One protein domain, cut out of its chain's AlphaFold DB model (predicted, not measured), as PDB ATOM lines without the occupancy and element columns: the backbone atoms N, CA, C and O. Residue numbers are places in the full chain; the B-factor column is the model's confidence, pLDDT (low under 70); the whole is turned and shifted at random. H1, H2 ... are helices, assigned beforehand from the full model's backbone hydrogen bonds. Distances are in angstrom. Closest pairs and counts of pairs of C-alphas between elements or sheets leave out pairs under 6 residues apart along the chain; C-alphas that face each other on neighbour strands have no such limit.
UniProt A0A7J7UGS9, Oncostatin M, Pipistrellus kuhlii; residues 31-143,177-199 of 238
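What this domain is: This is residues 31 to 143 and 177 to 199 of the 238 residues of the protein "Oncostatin M" of Pipistrellus kuhlii (UniProt A0A7J7UGS9). An elongated bundle of four helices, H4, H5, H1 and H6, has short H3 packed on H6 and short H2 near one end. From H2, unnamed residues 60 to 80 fold back to H3. The printed part has 136 residues with six named helices, H1 to H6 in chain order, and no named strand: all helix. It is compact, radius of gyration of the C-alphas 15.6 A, spanning 50 by 27 by 23 A.

Where its parts are: H4, residues 89 to 113, 37.0 A, begins at C-alpha 89 (-1.652, 41.606, -25.699). H5 is residues 117 to 138, 32.4 A; H1, 32 to 46, 20.9 A; H2, 53 to 59; H3, 81 to 86. H6, 177 to 196, 28.2 A, ends at C-alpha 196 (12.357, 40.596, -21.246).

How they stand to each other: H4 and H5 form a hairpin, a shallow tilt of 22 degrees; closest C-alphas Leu 107 and Trp 119, 5.5 A. H5 touches H1, closest C-alphas Asn 132 and Leu 35, 5.9 A. H1 touches H6, the hub, closest C-alphas Ala 43 and Gly 188, 5.1 A. Every O i to N i+4 pair is within hydrogen-bond range except in H4, 17 of 21.

The domain as a whole: Residues 144 to 176 are cut out; C-alphas 143 and 177 are 32.3 A apart. H2 to H3 is a long link. Residues 198 to 199 have pLDDT under 70.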
ATOM      1  N   SER A  31       2.613  45.819  -9.727       87.25
ATOM      2  CA  SER A  31       2.908  46.427 -11.023       87.25
ATOM      3  C   SER A  31       2.659  45.454 -12.182       87.25
ATOM      4  O   SER A  31       2.667  44.233 -12.016       87.25
ATOM      5  N   SER A  32       2.524  45.984 -13.405       88.62
ATOM      6  CA  SER A  32       2.414  45.159 -14.621       88.62
ATOM      7  C   SER A  32       3.555  44.134 -14.741       88.62
ATOM      8  O   SER A  32       3.312  42.987 -15.109       88.62
ATOM      9  N   GLN A  33       4.783  44.509 -14.366       91.50
ATOM     10  CA  GLN A  33       5.949  43.620 -14.414       91.50
ATOM     11  C   GLN A  33       5.907  42.505 -13.360       91.50
ATOM     12  O   GLN A  33       6.306  41.372 -13.642       91.50
ATOM     13  N   GLU A  34       5.394  42.786 -12.161       92.25
ATOM     14  CA  GLU A  34       5.197  41.764 -11.126       92.25
ATOM     15  C   GLU A  34       4.124  40.759 -11.547       92.25
ATOM     16  O   GLU A  34       4.370  39.553 -11.501       92.25
ATOM     17  N   LEU A  35       2.981  41.245 -12.047       93.88
ATOM     18  CA  LEU A  35       1.896  40.401 -12.557       93.88
ATOM     19  C   LEU A  35       2.362  39.525 -13.729       93.88
ATOM     20  O   LEU A  35       2.106  38.319 -13.739       93.88
ATOM     21  N   LEU A  36       3.112  40.097 -14.681       94.69
ATOM     22  CA  LEU A  36       3.733  39.349 -15.779       94.69
ATOM     23  C   LEU A  36       4.699  38.281 -15.267       94.69
ATOM     24  O   LEU A  36       4.674  37.144 -15.738       94.69
ATOM     25  N   THR A  37       5.529  38.617 -14.279       95.19
ATOM     26  CA  THR A  37       6.483  37.675 -13.688       95.19
ATOM     27  C   THR A  37       5.774  36.519 -12.992       95.19
ATOM     28  O   THR A  37       6.178  35.368 -13.157       95.19
ATOM     29  N   GLN A  38       4.713  36.794 -12.232       96.12
ATOM     30  CA  GLN A  38       3.912  35.754 -11.592       96.12
ATOM     31  C   GLN A  38       3.220  34.863 -12.627       96.12
ATOM     32  O   GLN A  38       3.278  33.639 -12.517       96.12
ATOM     33  N   LEU A  39       2.613  35.461 -13.658       96.31
ATOM     34  CA  LEU A  39       1.945  34.729 -14.733       96.31
ATOM     35  C   LEU A  39       2.931  33.825 -15.490       96.31
ATOM     36  O   LEU A  39       2.639  32.656 -15.726       96.31
ATOM     37  N   TRP A  40       4.131  34.332 -15.787       97.81
ATOM     38  CA  TRP A  40       5.219  33.557 -16.381       97.81
ATOM     39  C   TRP A  40       5.665  32.396 -15.482       97.81
ATOM     40  O   TRP A  40       5.818  31.276 -15.966       97.81
ATOM     41  N   LYS A  41       5.848  32.622 -14.173       97.81
ATOM     42  CA  LYS A  41       6.219  31.555 -13.221       97.81
ATOM     43  C   LYS A  41       5.162  30.451 -13.178       97.81
ATOM     44  O   LYS A  41       5.509  29.281 -13.295       97.81
ATOM     45  N   LEU A  42       3.884  30.821 -13.067       97.75
ATOM     46  CA  LEU A  42       2.775  29.866 -13.061       97.75
ATOM     47  C   LEU A  42       2.681  29.104 -14.386       97.75
ATOM     48  O   LEU A  42       2.457  27.897 -14.377       97.75
ATOM     49  N   ALA A  43       2.913  29.771 -15.520       97.69
ATOM     50  CA  ALA A  43       2.929  29.097 -16.810       97.69
ATOM     51  C   ALA A  43       4.063  28.071 -16.922       97.69
ATOM     52  O   ALA A  43       3.831  26.954 -17.382       97.69
ATOM     53  N   ASN A  44       5.258  28.413 -16.435       97.00
ATOM     54  CA  ASN A  44       6.378  27.477 -16.412       97.00
ATOM     55  C   ASN A  44       6.164  26.319 -15.442       97.00
ATOM     56  O   ASN A  44       6.623  25.227 -15.733       97.00
ATOM     57  N   LEU A  45       5.456  26.518 -14.330       96.88
ATOM     58  CA  LEU A  45       5.083  25.416 -13.444       96.88
ATOM     59  C   LEU A  45       4.108  24.467 -14.156       96.88
ATOM     60  O   LEU A  45       4.350  23.266 -14.238       96.88
ATOM     61  N   MET A  46       3.045  25.020 -14.744       97.56
ATOM     62  CA  MET A  46       1.976  24.238 -15.372       97.56
ATOM     63  C   MET A  46       2.361  23.611 -16.719       97.56
ATOM     64  O   MET A  46       1.601  22.806 -17.249       97.56
ATOM     65  N   GLN A  47       3.517  23.942 -17.302       96.94
ATOM     66  CA  GLN A  47       4.001  23.259 -18.508       96.94
ATOM     67  C   GLN A  47       4.606  21.878 -18.212       96.94
ATOM     68  O   GLN A  47       4.780  21.085 -19.138       96.94
ATOM     69  N   HIS A  48       4.991  21.612 -16.958       96.56
ATOM     70  CA  HIS A  48       5.656  20.369 -16.586       96.56
ATOM     71  C   HIS A  48       4.630  19.237 -16.438       96.56
ATOM     72  O   HIS A  48       3.674  19.407 -15.673       96.56
ATOM     73  N   PRO A  49       4.823  18.082 -17.107       93.75
ATOM     74  CA  PRO A  49       3.889  16.954 -17.037       93.75
ATOM     75  C   PRO A  49       3.611  16.459 -15.611       93.75
ATOM     76  O   PRO A  49       2.466  16.138 -15.300       93.75
ATOM     77  N   GLY A  50       4.610  16.503 -14.722       93.75
ATOM     78  CA  GLY A  50       4.466  16.155 -13.302       93.75
ATOM     79  C   GLY A  50       3.415  16.961 -12.529       93.75
ATOM     80  O   GLY A  50       2.934  16.508 -11.496       93.75
ATOM     81  N   SER A  51       3.000  18.132 -13.029       93.50
ATOM     82  CA  SER A  51       1.958  18.933 -12.371       93.50
ATOM     83  C   SER A  51       0.540  18.391 -12.576       93.50
ATOM     84  O   SER A  51      -0.327  18.656 -11.745       93.50
ATOM     85  N   LEU A  52       0.277  17.654 -13.667       94.81
ATOM     86  CA  LEU A  52      -1.071  17.177 -14.007       94.81
ATOM     87  C   LEU A  52      -1.089  15.863 -14.791       94.81
ATOM     88  O   LEU A  52      -1.822  14.949 -14.422       94.81
ATOM     89  N   LEU A  53      -0.333  15.776 -15.886       94.50
ATOM     90  CA  LEU A  53      -0.400  14.647 -16.812       94.50
ATOM     91  C   LEU A  53       0.142  13.343 -16.221       94.50
ATOM     92  O   LEU A  53      -0.511  12.314 -16.360       94.50
ATOM     93  N   GLU A  54       1.295  13.367 -15.556       94.50
ATOM     94  CA  GLU A  54       1.865  12.156 -14.948       94.50
ATOM     95  C   GLU A  54       0.975  11.613 -13.813       94.50
ATOM     96  O   GLU A  54       0.605  10.438 -13.884       94.50
ATOM     97  N   PRO A  55       0.503  12.439 -12.845       95.06
ATOM     98  CA  PRO A  55      -0.500  11.991 -11.877       95.06
ATOM     99  C   PRO A  55      -1.760  11.427 -12.537       95.06
ATOM    100  O   PRO A  55      -2.372  10.495 -12.025       95.06
ATOM    101  N   TYR A  56      -2.164  11.976 -13.686       95.06
ATOM    102  CA  TYR A  56      -3.352  11.510 -14.397       95.06
ATOM    103  C   TYR A  56      -3.156  10.124 -14.992       95.06
ATOM    104  O   TYR A  56      -4.026   9.272 -14.831       95.06
ATOM    105  N   ILE A  57      -2.022   9.899 -15.655       92.94
ATOM    106  CA  ILE A  57      -1.670   8.600 -16.234       92.94
ATOM    107  C   ILE A  57      -1.660   7.526 -15.142       92.94
ATOM    108  O   ILE A  57      -2.281   6.479 -15.329       92.94
ATOM    109  N   GLN A  58      -1.061   7.832 -13.987       93.19
ATOM    110  CA  GLN A  58      -0.994   6.928 -12.836       93.19
ATOM    111  C   GLN A  58      -2.379   6.651 -12.233       93.19
ATOM    112  O   GLN A  58      -2.825   5.509 -12.184       93.19
ATOM    113  N   VAL A  59      -3.119   7.691 -11.831       93.06
ATOM    114  CA  VAL A  59      -4.426   7.540 -11.159       93.06
ATOM    115  C   VAL A  59      -5.467   6.866 -12.061       93.06
ATOM    116  O   VAL A  59      -6.361   6.175 -11.577       93.06
ATOM    117  N   GLN A  60      -5.377   7.056 -13.379       91.69
ATOM    118  CA  GLN A  60      -6.305   6.446 -14.333       91.69
ATOM    119  C   GLN A  60      -5.889   5.037 -14.786       91.69
ATOM    120  O   GLN A  60      -6.654   4.415 -15.537       91.69
ATOM    121  N   GLY A  61      -4.739   4.528 -14.329       89.44
ATOM    122  CA  GLY A  61      -4.215   3.203 -14.671       89.44
ATOM    123  C   GLY A  61      -3.804   3.071 -16.142       89.44
ATOM    124  O   GLY A  61      -4.015   2.027 -16.765       89.44
ATOM    125  N   LEU A  62      -3.360   4.172 -16.761       88.50
ATOM    126  CA  LEU A  62      -3.041   4.211 -18.193       88.50
ATOM    127  C   LEU A  62      -1.667   3.613 -18.508       88.50
ATOM    128  O   LEU A  62      -1.464   3.152 -19.633       88.50
ATOM    129  N   GLU A  63      -0.755   3.604 -17.536       85.12
ATOM    130  CA  GLU A  63       0.574   3.000 -17.665       85.12
ATOM    131  C   GLU A  63       0.451   1.471 -17.755       85.12
ATOM    132  O   GLU A  63       0.894   0.853 -18.720       85.12
ATOM    133  N   GLU A  64      -0.273   0.877 -16.808       80.19
ATOM    134  CA  GLU A  64      -0.497  -0.564 -16.675       80.19
ATOM    135  C   GLU A  64      -1.335  -1.121 -17.827       80.19
ATOM    136  O   GLU A  64      -1.174  -2.269 -18.234       80.19
ATOM    137  N   SER A  65      -2.209  -0.288 -18.393       75.25
ATOM    138  CA  SER A  65      -3.004  -0.647 -19.567       75.25
ATOM    139  C   SER A  65      -2.193  -0.621 -20.876       75.25
ATOM    140  O   SER A  65      -2.751  -0.914 -21.932       75.25
ATOM    141  N   GLY A  66      -0.913  -0.213 -20.851       74.75
ATOM    142  CA  GLY A  66      -0.089  -0.009 -22.052       74.75
ATOM    143  C   GLY A  66      -0.543   1.176 -22.919       74.75
ATOM    144  O   GLY A  66      -0.151   1.304 -24.079       74.75
ATOM    145  N   LEU A  67      -1.391   2.053 -22.374       72.94
ATOM    146  CA  LEU A  67      -2.056   3.140 -23.103       72.94
ATOM    147  C   LEU A  67      -1.357   4.484 -22.948       72.94
ATOM    148  O   LEU A  67      -1.726   5.431 -23.647       72.94
ATOM    149  N   ALA A  68      -0.343   4.583 -22.090       74.56
ATOM    150  CA  ALA A  68       0.471   5.786 -21.947       74.56
ATOM    151  C   ALA A  68       0.982   6.289 -23.311       74.56
ATOM    152  O   ALA A  68       0.887   7.477 -23.616       74.56
ATOM    153  N   GLY A  69       1.378   5.379 -24.212       76.69
ATOM    154  CA  GLY A  69       1.808   5.716 -25.577       76.69
ATOM    155  C   GLY A  69       0.718   6.316 -26.483       76.69
ATOM    156  O   GLY A  69       1.047   7.002 -27.459       76.69
ATOM    157  N   SER A  70      -0.561   6.098 -26.152       83.31
ATOM    158  CA  SER A  70      -1.729   6.693 -26.827       83.31
ATOM    159  C   SER A  70      -2.066   8.089 -26.296       83.31
ATOM    160  O   SER A  70      -2.840   8.823 -26.916       83.31
ATOM    161  N   CYS A  71      -1.471   8.486 -25.171       83.06
ATOM    162  CA  CYS A  71      -1.604   9.820 -24.616       83.06
ATOM    163  C   CYS A  71      -0.692  10.812 -25.345       83.06
ATOM    164  O   CYS A  71       0.355  11.226 -24.853       83.06
ATOM    165  N   ARG A  72      -1.090  11.185 -26.561       79.19
ATOM    166  CA  ARG A  72      -0.391  12.187 -27.369       79.19
ATOM    167  C   ARG A  72      -1.248  13.431 -27.520       79.19
ATOM    168  O   ARG A  72      -2.473  13.374 -27.439       79.19
ATOM    169  N   GLN A  73      -0.611  14.569 -27.767       70.88
ATOM    170  CA  GLN A  73      -1.342  15.784 -28.102       70.88
ATOM    171  C   GLN A  73      -2.218  15.550 -29.338       70.88
ATOM    172  O   GLN A  73      -1.721  15.158 -30.394       70.88
ATOM    173  N   ARG A  74      -3.513  15.863 -29.228       77.19
ATOM    174  CA  ARG A  74      -4.393  15.956 -30.394       77.19
ATOM    175  C   ARG A  74      -4.113  17.277 -31.129       77.19
ATOM    176  O   ARG A  74      -4.192  18.333 -30.490       77.19
ATOM    177  N   PRO A  75      -3.793  17.256 -32.436       74.44
ATOM    178  CA  PRO A  75      -3.574  18.479 -33.204       74.44
ATOM    179  C   PRO A  75      -4.777  19.429 -33.124       74.44
ATOM    180  O   PRO A  75      -5.923  18.982 -33.145       74.44
ATOM    181  N   GLY A  76      -4.515  20.735 -33.016       77.75
ATOM    182  CA  GLY A  76      -5.541  21.786 -33.045       77.75
ATOM    183  C   GLY A  76      -6.387  21.955 -31.775       77.75
ATOM    184  O   GLY A  76      -7.255  22.819 -31.748       77.75
ATOM    185  N   ALA A  77      -6.154  21.174 -30.713       86.50
ATOM    186  CA  ALA A  77      -6.914  21.310 -29.463       86.50
ATOM    187  C   ALA A  77      -6.577  22.594 -28.681       86.50
ATOM    188  O   ALA A  77      -7.429  23.139 -27.983       86.50
ATOM    189  N   PHE A  78      -5.339  23.073 -28.804       94.25
ATOM    190  CA  PHE A  78      -4.857  24.308 -28.194       94.25
ATOM    191  C   PHE A  78      -4.002  25.082 -29.202       94.25
ATOM    192  O   PHE A  78      -3.306  24.440 -29.995       94.25
ATOM    193  N   PRO A  79      -4.005  26.426 -29.146       95.12
ATOM    194  CA  PRO A  79      -3.175  27.240 -30.025       95.12
ATOM    195  C   PRO A  79      -1.689  27.022 -29.723       95.12
ATOM    196  O   PRO A  79      -1.269  26.957 -28.562       95.12
ATOM    197  N   GLY A  80      -0.888  26.908 -30.781       95.25
ATOM    198  CA  GLY A  80       0.560  26.766 -30.677       95.25
ATOM    199  C   GLY A  80       1.286  28.085 -30.398       95.25
ATOM    200  O   GLY A  80       0.702  29.166 -30.354       95.25
ATOM    201  N   LEU A  81       2.614  28.008 -30.269       96.88
ATOM    202  CA  LEU A  81       3.476  29.174 -30.041       96.88
ATOM    203  C   LEU A  81       3.305  30.266 -31.099       96.88
ATOM    204  O   LEU A  81       3.195  31.436 -30.751       96.88
ATOM    205  N   GLN A  82       3.289  29.889 -32.379       96.50
ATOM    206  CA  GLN A  82       3.212  30.870 -33.459       96.50
ATOM    207  C   GLN A  82       1.854  31.568 -33.485       96.50
ATOM    208  O   GLN A  82       1.811  32.788 -33.592       96.50
ATOM    209  N   GLU A  83       0.761  30.827 -33.283       96.50
ATOM    210  CA  GLU A  83      -0.571  31.418 -33.129       96.50
ATOM    211  C   GLU A  83      -0.582  32.419 -31.970       96.50
ATOM    212  O   GLU A  83      -0.960  33.571 -32.158       96.50
ATOM    213  N   LEU A  84      -0.065  32.029 -30.799       97.81
ATOM    214  CA  LEU A  84      -0.022  32.902 -29.625       97.81
ATOM    215  C   LEU A  84       0.853  34.148 -29.810       97.81
ATOM    216  O   LEU A  84       0.470  35.216 -29.342       97.81
ATOM    217  N   ARG A  85       1.996  34.040 -30.497       96.69
ATOM    218  CA  ARG A  85       2.885  35.181 -30.781       96.69
ATOM    219  C   ARG A  85       2.253  36.220 -31.699       96.69
ATOM    220  O   ARG A  85       2.570  37.400 -31.579       96.69
ATOM    221  N   THR A  86       1.383  35.796 -32.615       96.56
ATOM    222  CA  THR A  86       0.693  36.724 -33.529       96.56
ATOM    223  C   THR A  86      -0.413  37.527 -32.848       96.56
ATOM    224  O   THR A  86      -0.878  38.526 -33.398       96.56
ATOM    225  N   LEU A  87      -0.837  37.126 -31.645       96.19
ATOM    226  CA  LEU A  87      -1.875  37.824 -30.900       96.19
ATOM    227  C   LEU A  87      -1.334  39.112 -30.269       96.19
ATOM    228  O   LEU A  87      -0.293  39.129 -29.614       96.19
ATOM    229  N   GLY A  88      -2.117  40.186 -30.370       93.00
ATOM    230  CA  GLY A  88      -1.905  41.374 -29.544       93.00
ATOM    231  C   GLY A  88      -2.152  41.083 -28.052       93.00
ATOM    232  O   GLY A  88      -2.852  40.117 -27.722       93.00
ATOM    233  N   PRO A  89      -1.664  41.933 -27.124       93.81
ATOM    234  CA  PRO A  89      -1.652  41.606 -25.699       93.81
ATOM    235  C   PRO A  89      -3.012  41.223 -25.103       93.81
ATOM    236  O   PRO A  89      -3.131  40.247 -24.365       93.81
ATOM    237  N   ARG A  90      -4.068  41.956 -25.471       94.19
ATOM    238  CA  ARG A  90      -5.432  41.690 -24.995       94.19
ATOM    239  C   ARG A  90      -5.971  40.350 -25.507       94.19
ATOM    240  O   ARG A  90      -6.510  39.579 -24.717       94.19
ATOM    241  N   ALA A  91      -5.792  40.062 -26.795       95.88
ATOM    242  CA  ALA A  91      -6.244  38.813 -27.411       95.88
ATOM    243  C   ALA A  91      -5.479  37.600 -26.861       95.88
ATOM    244  O   ALA A  91      -6.081  36.557 -26.602       95.88
ATOM    245  N   PHE A  92      -4.177  37.754 -26.600       97.62
ATOM    246  CA  PHE A  92      -3.368  36.734 -25.933       97.62
ATOM    247  C   PHE A  92      -3.917  36.406 -24.537       97.62
ATOM    248  O   PHE A  92      -4.172  35.243 -24.234       97.62
ATOM    249  N   LEU A  93      -4.177  37.421 -23.703       97.06
ATOM    250  CA  LEU A  93      -4.714  37.229 -22.350       97.06
ATOM    251  C   LEU A  93      -6.116  36.600 -22.345       97.06
ATOM    252  O   LEU A  93      -6.399  35.718 -21.531       97.06
ATOM    253  N   GLN A  94      -6.986  37.013 -23.269       96.62
ATOM    254  CA  GLN A  94      -8.314  36.415 -23.445       96.62
ATOM    255  C   GLN A  94      -8.219  34.945 -23.860       96.62
ATOM    256  O   GLN A  94      -8.886  34.098 -23.264       96.62
ATOM    257  N   THR A  95      -7.351  34.642 -24.828       97.81
ATOM    258  CA  THR A  95      -7.084  33.272 -25.279       97.81
ATOM    259  C   THR A  95      -6.566  32.426 -24.125       97.81
ATOM    260  O   THR A  95      -7.090  31.339 -23.883       97.81
ATOM    261  N   LEU A  96      -5.612  32.950 -23.350       97.50
ATOM    262  CA  LEU A  96      -5.087  32.273 -22.171       97.50
ATOM    263  C   LEU A  96      -6.200  31.924 -21.187       97.50
ATOM    264  O   LEU A  96      -6.354  30.756 -20.854       97.50
ATOM    265  N   SER A  97      -7.034  32.893 -20.802       97.00
ATOM    266  CA  SER A  97      -8.145  32.675 -19.865       97.00
ATOM    267  C   SER A  97      -9.183  31.661 -20.369       97.00
ATOM    268  O   SER A  97      -9.651  30.809 -19.598       97.00
ATOM    269  N   ALA A  98      -9.523  31.719 -21.663       96.62
ATOM    270  CA  ALA A  98     -10.497  30.825 -22.288       96.62
ATOM    271  C   ALA A  98     -10.039  29.359 -22.240       96.62
ATOM    272  O   ALA A  98     -10.827  28.478 -21.880       96.62
ATOM    273  N   GLN A  99      -8.754  29.107 -22.509       96.88
ATOM    274  CA  GLN A  99      -8.183  27.758 -22.528       96.88
ATOM    275  C   GLN A  99      -8.058  27.118 -21.132       96.88
ATOM    276  O   GLN A  99      -8.008  25.895 -21.021       96.88
ATOM    277  N   LEU A 100      -8.105  27.901 -20.044       97.25
ATOM    278  CA  LEU A 100      -8.124  27.347 -18.676       97.25
ATOM    279  C   LEU A 100      -9.471  26.711 -18.312       97.25
ATOM    280  O   LEU A 100      -9.533  25.852 -17.436       97.25
ATOM    281  N   GLY A 101     -10.565  27.144 -18.946       95.56
ATOM    282  CA  GLY A 101     -11.922  26.716 -18.602       95.56
ATOM    283  C   GLY A 101     -12.158  25.208 -18.741       95.56
ATOM    284  O   GLY A 101     -12.605  24.588 -17.774       95.56
ATOM    285  N   PRO A 102     -11.864  24.600 -19.906       94.94
ATOM    286  CA  PRO A 102     -11.971  23.153 -20.092       94.94
ATOM    287  C   PRO A 102     -11.147  22.354 -19.079       94.94
ATOM    288  O   PRO A 102     -11.644  21.374 -18.528       94.94
ATOM    289  N   VAL A 103      -9.926  22.807 -18.778       96.38
ATOM    290  CA  VAL A 103      -9.029  22.131 -17.831       96.38
ATOM    291  C   VAL A 103      -9.576  22.210 -16.411       96.38
ATOM    292  O   VAL A 103      -9.700  21.182 -15.759       96.38
ATOM    293  N   LEU A 104     -10.017  23.388 -15.957       96.94
ATOM    294  CA  LEU A 104     -10.657  23.555 -14.647       96.94
ATOM    295  C   LEU A 104     -11.886  22.651 -14.476       96.94
ATOM    296  O   LEU A 104     -12.045  22.032 -13.427       96.94
ATOM    297  N   ARG A 105     -12.732  22.529 -15.508       95.94
ATOM    298  CA  ARG A 105     -13.874  21.599 -15.475       95.94
ATOM    299  C   ARG A 105     -13.422  20.146 -15.367       95.94
ATOM    300  O   ARG A 105     -14.010  19.390 -14.598       95.94
ATOM    301  N   ARG A 106     -12.376  19.756 -16.103       94.75
ATOM    302  CA  ARG A 106     -11.830  18.397 -16.018       94.75
ATOM    303  C   ARG A 106     -11.247  18.109 -14.636       94.75
ATOM    304  O   ARG A 106     -11.506  17.033 -14.114       94.75
ATOM    305  N   LEU A 107     -10.525  19.055 -14.033       95.69
ATOM    306  CA  LEU A 107      -9.995  18.912 -12.673       95.69
ATOM    307  C   LEU A 107     -11.112  18.773 -11.638       95.69
ATOM    308  O   LEU A 107     -11.029  17.903 -10.779       95.69
ATOM    309  N   ALA A 108     -12.185  19.559 -11.758       94.50
ATOM    310  CA  ALA A 108     -13.346  19.431 -10.880       94.50
ATOM    311  C   ALA A 108     -14.017  18.050 -10.998       94.50
ATOM    312  O   ALA A 108     -14.376  17.460  -9.982       94.50
ATOM    313  N   ALA A 109     -14.139  17.511 -12.218       93.62
ATOM    314  CA  ALA A 109     -14.647  16.156 -12.430       93.62
ATOM    315  C   ALA A 109     -13.704  15.097 -11.833       93.62
ATOM    316  O   ALA A 109     -14.147  14.213 -11.108       93.62
ATOM    317  N   LEU A 110     -12.391  15.222 -12.059       93.38
ATOM    318  CA  LEU A 110     -11.393  14.302 -11.501       93.38
ATOM    319  C   LEU A 110     -11.371  14.313  -9.975       93.38
ATOM    320  O   LEU A 110     -11.231  13.260  -9.366       93.38
ATOM    321  N   GLN A 111     -11.568  15.475  -9.354       93.50
ATOM    322  CA  GLN A 111     -11.648  15.592  -7.901       93.50
ATOM    323  C   GLN A 111     -12.808  14.782  -7.305       93.50
ATOM    324  O   GLN A 111     -12.708  14.358  -6.155       93.50
ATOM    325  N   GLN A 112     -13.886  14.567  -8.065       91.44
ATOM    326  CA  GLN A 112     -15.026  13.741  -7.658       91.44
ATOM    327  C   GLN A 112     -14.823  12.265  -8.020       91.44
ATOM    328  O   GLN A 112     -15.144  11.388  -7.226       91.44
ATOM    329  N   GLU A 113     -14.296  11.991  -9.216       91.00
ATOM    330  CA  GLU A 113     -14.153  10.636  -9.760       91.00
ATOM    331  C   GLU A 113     -12.979   9.857  -9.146       91.00
ATOM    332  O   GLU A 113     -13.084   8.654  -8.926       91.00
ATOM    333  N   ALA A 114     -11.849  10.530  -8.918       90.12
ATOM    334  CA  ALA A 114     -10.606   9.943  -8.427       90.12
ATOM    335  C   ALA A 114      -9.773  11.013  -7.687       90.12
ATOM    336  O   ALA A 114      -8.865  11.616  -8.277       90.12
ATOM    337  N   PRO A 115     -10.098  11.298  -6.410       92.50
ATOM    338  CA  PRO A 115      -9.448  12.347  -5.632       92.50
ATOM    339  C   PRO A 115      -7.921  12.190  -5.584       92.50
ATOM    340  O   PRO A 115      -7.407  11.127  -5.250       92.50
ATOM    341  N   HIS A 116      -7.194  13.269  -5.874       94.62
ATOM    342  CA  HIS A 116      -5.735  13.321  -5.791       94.62
ATOM    343  C   HIS A 116      -5.290  14.756  -5.455       94.62
ATOM    344  O   HIS A 116      -5.861  15.703  -6.007       94.62
ATOM    345  N   PRO A 117      -4.275  14.965  -4.594       94.56
ATOM    346  CA  PRO A 117      -3.834  16.307  -4.190       94.56
ATOM    347  C   PRO A 117      -3.420  17.201  -5.370       94.56
ATOM    348  O   PRO A 117      -3.673  18.408  -5.343       94.56
ATOM    349  N   ALA A 118      -2.868  16.608  -6.435       94.81
ATOM    350  CA  ALA A 118      -2.473  17.337  -7.643       94.81
ATOM    351  C   ALA A 118      -3.638  18.107  -8.298       94.81
ATOM    352  O   ALA A 118      -3.422  19.197  -8.824       94.81
ATOM    353  N   TRP A 119      -4.879  17.600  -8.237       95.94
ATOM    354  CA  TRP A 119      -6.033  18.279  -8.846       95.94
ATOM    355  C   TRP A 119      -6.344  19.597  -8.145       95.94
ATOM    356  O   TRP A 119      -6.474  20.633  -8.800       95.94
ATOM    357  N   GLY A 120      -6.409  19.570  -6.812       94.69
ATOM    358  CA  GLY A 120      -6.667  20.757  -6.000       94.69
ATOM    359  C   GLY A 120      -5.520  21.768  -6.052       94.69
ATOM    360  O   GLY A 120      -5.751  22.979  -6.063       94.69
ATOM    361  N   GLU A 121      -4.274  21.302  -6.115       95.56
ATOM    362  CA  GLU A 121      -3.113  22.172  -6.303       95.56
ATOM    363  C   GLU A 121      -3.116  22.855  -7.675       95.56
ATOM    364  O   GLU A 121      -3.066  24.087  -7.748       95.56
ATOM    365  N   ALA A 122      -3.284  22.093  -8.755       96.44
ATOM    366  CA  ALA A 122      -3.378  22.655 -10.093       96.44
ATOM    367  C   ALA A 122      -4.557  23.625 -10.221       96.44
ATOM    368  O   ALA A 122      -4.400  24.708 -10.781       96.44
ATOM    369  N   GLN A 123      -5.721  23.300  -9.650       96.94
ATOM    370  CA  GLN A 123      -6.872  24.201  -9.644       96.94
ATOM    371  C   GLN A 123      -6.533  25.550  -8.992       96.94
ATOM    372  O   GLN A 123      -6.881  26.593  -9.551       96.94
ATOM    373  N   ARG A 124      -5.803  25.558  -7.867       96.25
ATOM    374  CA  ARG A 124      -5.323  26.803  -7.241       96.25
ATOM    375  C   ARG A 124      -4.400  27.589  -8.172       96.25
ATOM    376  O   ARG A 124      -4.598  28.794  -8.326       96.25
ATOM    377  N   TYR A 125      -3.455  26.930  -8.843       97.31
ATOM    378  CA  TYR A 125      -2.576  27.600  -9.808       97.31
ATOM    379  C   TYR A 125      -3.344  28.183 -10.998       97.31
ATOM    380  O   TYR A 125      -3.132  29.345 -11.340       97.31
ATOM    381  N   LEU A 126      -4.286  27.441 -11.587       97.50
ATOM    382  CA  LEU A 126      -5.096  27.925 -12.711       97.50
ATOM    383  C   LEU A 126      -5.993  29.108 -12.322       97.50
ATOM    384  O   LEU A 126      -6.177  30.034 -13.115       97.50
ATOM    385  N   LEU A 127      -6.531  29.115 -11.100       96.44
ATOM    386  CA  LEU A 127      -7.270  30.262 -10.569       96.44
ATOM    387  C   LEU A 127      -6.349  31.470 -10.344       96.44
ATOM    388  O   LEU A 127      -6.714  32.584 -10.713       96.44
ATOM    389  N   GLY A 128      -5.131  31.254  -9.839       95.69
ATOM    390  CA  GLY A 128      -4.104  32.297  -9.749       95.69
ATOM    391  C   GLY A 128      -3.759  32.903 -11.114       95.69
ATOM    392  O   GLY A 128      -3.710  34.124 -11.257       95.69
ATOM    393  N   ILE A 129      -3.620  32.065 -12.148       97.12
ATOM    394  CA  ILE A 129      -3.420  32.508 -13.536       97.12
ATOM    395  C   ILE A 129      -4.598  33.382 -13.995       97.12
ATOM    396  O   ILE A 129      -4.367  34.468 -14.524       97.12
ATOM    397  N   ARG A 130      -5.856  32.963 -13.771       96.44
ATOM    398  CA  ARG A 130      -7.046  33.765 -14.130       96.44
ATOM    399  C   ARG A 130      -7.058  35.134 -13.460       96.44
ATOM    400  O   ARG A 130      -7.342  36.125 -14.129       96.44
ATOM    401  N   ASN A 131      -6.727  35.184 -12.174       94.62
ATOM    402  CA  ASN A 131      -6.682  36.435 -11.421       94.62
ATOM    403  C   ASN A 131      -5.597  37.369 -11.974       94.62
ATOM    404  O   ASN A 131      -5.871  38.535 -12.250       94.62
ATOM    405  N   ASN A 132      -4.402  36.844 -12.249       94.81
ATOM    406  CA  ASN A 132      -3.311  37.633 -12.823       94.81
ATOM    407  C   ASN A 132      -3.629  38.129 -14.237       94.81
ATOM    408  O   ASN A 132      -3.310  39.269 -14.569       94.81
ATOM    409  N   ILE A 133      -4.293  37.309 -15.056       95.62
ATOM    410  CA  ILE A 133      -4.794  37.720 -16.372       95.62
ATOM    411  C   ILE A 133      -5.792  38.867 -16.234       95.62
ATOM    412  O   ILE A 133      -5.667  39.859 -16.949       95.62
ATOM    413  N   HIS A 134      -6.771  38.734 -15.335       94.00
ATOM    414  CA  HIS A 134      -7.767  39.772 -15.092       94.00
ATOM    415  C   HIS A 134      -7.088  41.091 -14.711       94.00
ATOM    416  O   HIS A 134      -7.320  42.110 -15.357       94.00
ATOM    417  N   CYS A 135      -6.169  41.046 -13.747       94.06
ATOM    418  CA  CYS A 135      -5.431  42.220 -13.302       94.06
ATOM    419  C   CYS A 135      -4.576  42.848 -14.398       94.06
ATOM    420  O   CYS A 135      -4.621  44.059 -14.603       94.06
ATOM    421  N   LEU A 136      -3.838  42.042 -15.160       92.81
ATOM    422  CA  LEU A 136      -3.017  42.555 -16.248       92.81
ATOM    423  C   LEU A 136      -3.874  43.151 -17.378       92.81
ATOM    424  O   LEU A 136      -3.489  44.158 -17.966       92.81
ATOM    425  N   ALA A 137      -5.052  42.582 -17.652       92.38
ATOM    426  CA  ALA A 137      -5.974  43.089 -18.666       92.38
ATOM    427  C   ALA A 137      -6.583  44.458 -18.310       92.38
ATOM    428  O   ALA A 137      -6.886  45.225 -19.229       92.38
ATOM    429  N   LEU A 138      -6.736  44.769 -17.014       91.06
ATOM    430  CA  LEU A 138      -7.158  46.092 -16.531       91.06
ATOM    431  C   LEU A 138      -6.080  47.167 -16.740       91.06
ATOM    432  O   LEU A 138      -6.410  48.341 -16.864       91.06
ATOM    433  N   LEU A 139      -4.805  46.773 -16.810       89.81
ATOM    434  CA  LEU A 139      -3.681  47.684 -17.055       89.81
ATOM    435  C   LEU A 139      -3.430  47.950 -18.548       89.81
ATOM    436  O   LEU A 139      -2.642  48.831 -18.892       89.81
ATOM    437  N   LEU A 140      -4.060  47.184 -19.444       88.50
ATOM    438  CA  LEU A 140      -3.945  47.399 -20.885       88.50
ATOM    439  C   LEU A 140      -4.828  48.574 -21.333       88.50
ATOM    440  O   LEU A 140      -5.946  48.704 -20.829       88.50
ATOM    441  N   PRO A 141      -4.401  49.361 -22.343       85.31
ATOM    442  CA  PRO A 141      -5.221  50.422 -22.923       85.31
ATOM    443  C   PRO A 141      -6.621  49.928 -23.291       85.31
ATOM    444  O   PRO A 141      -6.781  48.781 -23.736       85.31
ATOM    445  N   ALA A 142      -7.624  50.787 -23.100       78.31
ATOM    446  CA  ALA A 142      -9.000  50.480 -23.463       78.31
ATOM    447  C   ALA A 142      -9.062  50.027 -24.932       78.31
ATOM    448  O   ALA A 142      -8.341  50.574 -25.775       78.31
ATOM    449  N   PRO A 143      -9.859  48.990 -25.247       74.44
ATOM    450  CA  PRO A 143     -10.064  48.623 -26.636       74.44
ATOM    451  C   PRO A 143     -10.654  49.828 -27.384       74.44
ATOM    452  O   PRO A 143     -11.467  50.551 -26.803       74.44
ATOM    453  N   LEU A 177      -4.994  17.139 -21.188       95.19
ATOM    454  CA  LEU A 177      -3.913  17.532 -20.279       95.19
ATOM    455  C   LEU A 177      -2.564  17.615 -20.998       95.19
ATOM    456  O   LEU A 177      -1.816  18.572 -20.804       95.19
ATOM    457  N   HIS A 178      -2.278  16.674 -21.897       95.06
ATOM    458  CA  HIS A 178      -1.076  16.732 -22.720       95.06
ATOM    459  C   HIS A 178      -1.062  17.984 -23.611       95.06
ATOM    460  O   HIS A 178      -0.047  18.683 -23.694       95.06
ATOM    461  N   GLY A 179      -2.178  18.294 -24.280       95.75
ATOM    462  CA  GLY A 179      -2.311  19.515 -25.076       95.75
ATOM    463  C   GLY A 179      -2.151  20.776 -24.227       95.75
ATOM    464  O   GLY A 179      -1.446  21.703 -24.628       95.75
ATOM    465  N   PHE A 180      -2.717  20.772 -23.021       96.94
ATOM    466  CA  PHE A 180      -2.609  21.874 -22.076       96.94
ATOM    467  C   PHE A 180      -1.158  22.153 -21.657       96.94
ATOM    468  O   PHE A 180      -0.748  23.309 -21.642       96.94
ATOM    469  N   HIS A 181      -0.338  21.132 -21.393       96.81
ATOM    470  CA  HIS A 181       1.083  21.350 -21.088       96.81
ATOM    471  C   HIS A 181       1.845  21.990 -22.256       96.81
ATOM    472  O   HIS A 181       2.637  22.913 -22.051       96.81
ATOM    473  N   GLY A 182       1.582  21.542 -23.490       96.25
ATOM    474  CA  GLY A 182       2.151  22.155 -24.694       96.25
ATOM    475  C   GLY A 182       1.731  23.620 -24.851       96.25
ATOM    476  O   GLY A 182       2.557  24.486 -25.140       96.25
ATOM    477  N   PHE A 183       0.462  23.908 -24.575       97.44
ATOM    478  CA  PHE A 183      -0.084  25.258 -24.558       97.44
ATOM    479  C   PHE A 183       0.558  26.150 -23.486       97.44
ATOM    480  O   PHE A 183       0.985  27.262 -23.788       97.44
ATOM    481  N   MET A 184       0.699  25.659 -22.252       98.38
ATOM    482  CA  MET A 184       1.327  26.408 -21.158       98.38
ATOM    483  C   MET A 184       2.809  26.685 -21.425       98.38
ATOM    484  O   MET A 184       3.284  27.777 -21.114       98.38
ATOM    485  N   ARG A 185       3.519  25.757 -22.083       98.19
ATOM    486  CA  ARG A 185       4.883  25.985 -22.585       98.19
ATOM    487  C   ARG A 185       4.925  27.135 -23.585       98.19
ATOM    488  O   ARG A 185       5.737  28.045 -23.444       98.19
ATOM    489  N   ALA A 186       4.045  27.107 -24.584       98.12
ATOM    490  CA  ALA A 186       3.960  28.150 -25.600       98.12
ATOM    491  C   ALA A 186       3.617  29.520 -24.985       98.12
ATOM    492  O   ALA A 186       4.303  30.508 -25.249       98.12
ATOM    493  N   ALA A 187       2.619  29.573 -24.100       98.31
ATOM    494  CA  ALA A 187       2.252  30.783 -23.370       98.31
ATOM    495  C   ALA A 187       3.409  31.303 -22.497       98.31
ATOM    496  O   ALA A 187       3.679  32.504 -22.481       98.31
ATOM    497  N   GLY A 188       4.129  30.407 -21.816       98.12
ATOM    498  CA  GLY A 188       5.305  30.741 -21.012       98.12
ATOM    499  C   GLY A 188       6.423  31.397 -21.826       98.12
ATOM    500  O   GLY A 188       7.070  32.319 -21.331       98.12
ATOM    501  N   GLN A 189       6.616  30.995 -23.084       98.31
ATOM    502  CA  GLN A 189       7.589  31.638 -23.974       98.31
ATOM    503  C   GLN A 189       7.179  33.072 -24.325       98.31
ATOM    504  O   GLN A 189       7.970  33.988 -24.109       98.31
ATOM    505  N   VAL A 190       5.930  33.290 -24.758       97.94
ATOM    506  CA  VAL A 190       5.414  34.638 -25.080       97.94
ATOM    507  C   VAL A 190       5.485  35.567 -23.864       97.94
ATOM    508  O   VAL A 190       5.959  36.698 -23.952       97.94
ATOM    509  N   LEU A 191       5.086  35.077 -22.687       97.31
ATOM    510  CA  LEU A 191       5.183  35.838 -21.437       97.31
ATOM    511  C   LEU A 191       6.637  36.164 -21.065       97.31
ATOM    512  O   LEU A 191       6.920  37.236 -20.529       97.31
ATOM    513  N   GLY A 192       7.563  35.247 -21.352       96.62
ATOM    514  CA  GLY A 192       8.993  35.455 -21.151       96.62
ATOM    515  C   GLY A 192       9.537  36.581 -22.027       96.62
ATOM    516  O   GLY A 192      10.287  37.423 -21.532       96.62
ATOM    517  N   GLU A 193       9.105  36.636 -23.289       95.62
ATOM    518  CA  GLU A 193       9.443  37.706 -24.235       95.62
ATOM    519  C   GLU A 193       8.923  39.067 -23.747       95.62
ATOM    520  O   GLU A 193       9.679  40.036 -23.715       95.62
ATOM    521  N   TRP A 194       7.671  39.142 -23.282       93.62
ATOM    522  CA  TRP A 194       7.096  40.387 -22.753       93.62
ATOM    523  C   TRP A 194       7.792  40.877 -21.484       93.62
ATOM    524  O   TRP A 194       7.960  42.080 -21.296       93.62
ATOM    525  N   ARG A 195       8.218  39.956 -20.613       93.50
ATOM    526  CA  ARG A 195       8.997  40.296 -19.415       93.50
ATOM    527  C   ARG A 195      10.398  40.799 -19.771       93.50
ATOM    528  O   ARG A 195      10.917  41.687 -19.105       93.50
ATOM    529  N   ALA A 196      11.025  40.205 -20.787       90.69
ATOM    530  CA  ALA A 196      12.357  40.596 -21.246       90.69
ATOM    531  C   ALA A 196      12.347  41.900 -22.062       90.69
ATOM    532  O   ALA A 196      13.386  42.553 -22.188       90.69
ATOM    533  N   ALA A 197      11.194  42.285 -22.615       86.19
ATOM    534  CA  ALA A 197      11.049  43.524 -23.355       86.19
ATOM    535  C   ALA A 197      11.402  44.726 -22.455       86.19
ATOM    536  O   ALA A 197      10.857  44.861 -21.355       86.19
ATOM    537  N   PRO A 198      12.296  45.630 -22.900       68.38
ATOM    538  CA  PRO A 198      12.564  46.856 -22.167       68.38
ATOM    539  C   PRO A 198      11.252  47.622 -21.988       68.38
ATOM    540  O   PRO A 198      10.583  47.933 -22.976       68.38
ATOM    541  N   GLY A 199      10.888  47.948 -20.743       63.91
ATOM    542  CA  GLY A 199       9.770  48.854 -20.478       63.91
ATOM    543  C   GLY A 199       9.954  50.177 -21.233       63.91
ATOM    544  O   GLY A 199      11.082  50.481 -21.644       63.91
TER     545      GLY A 199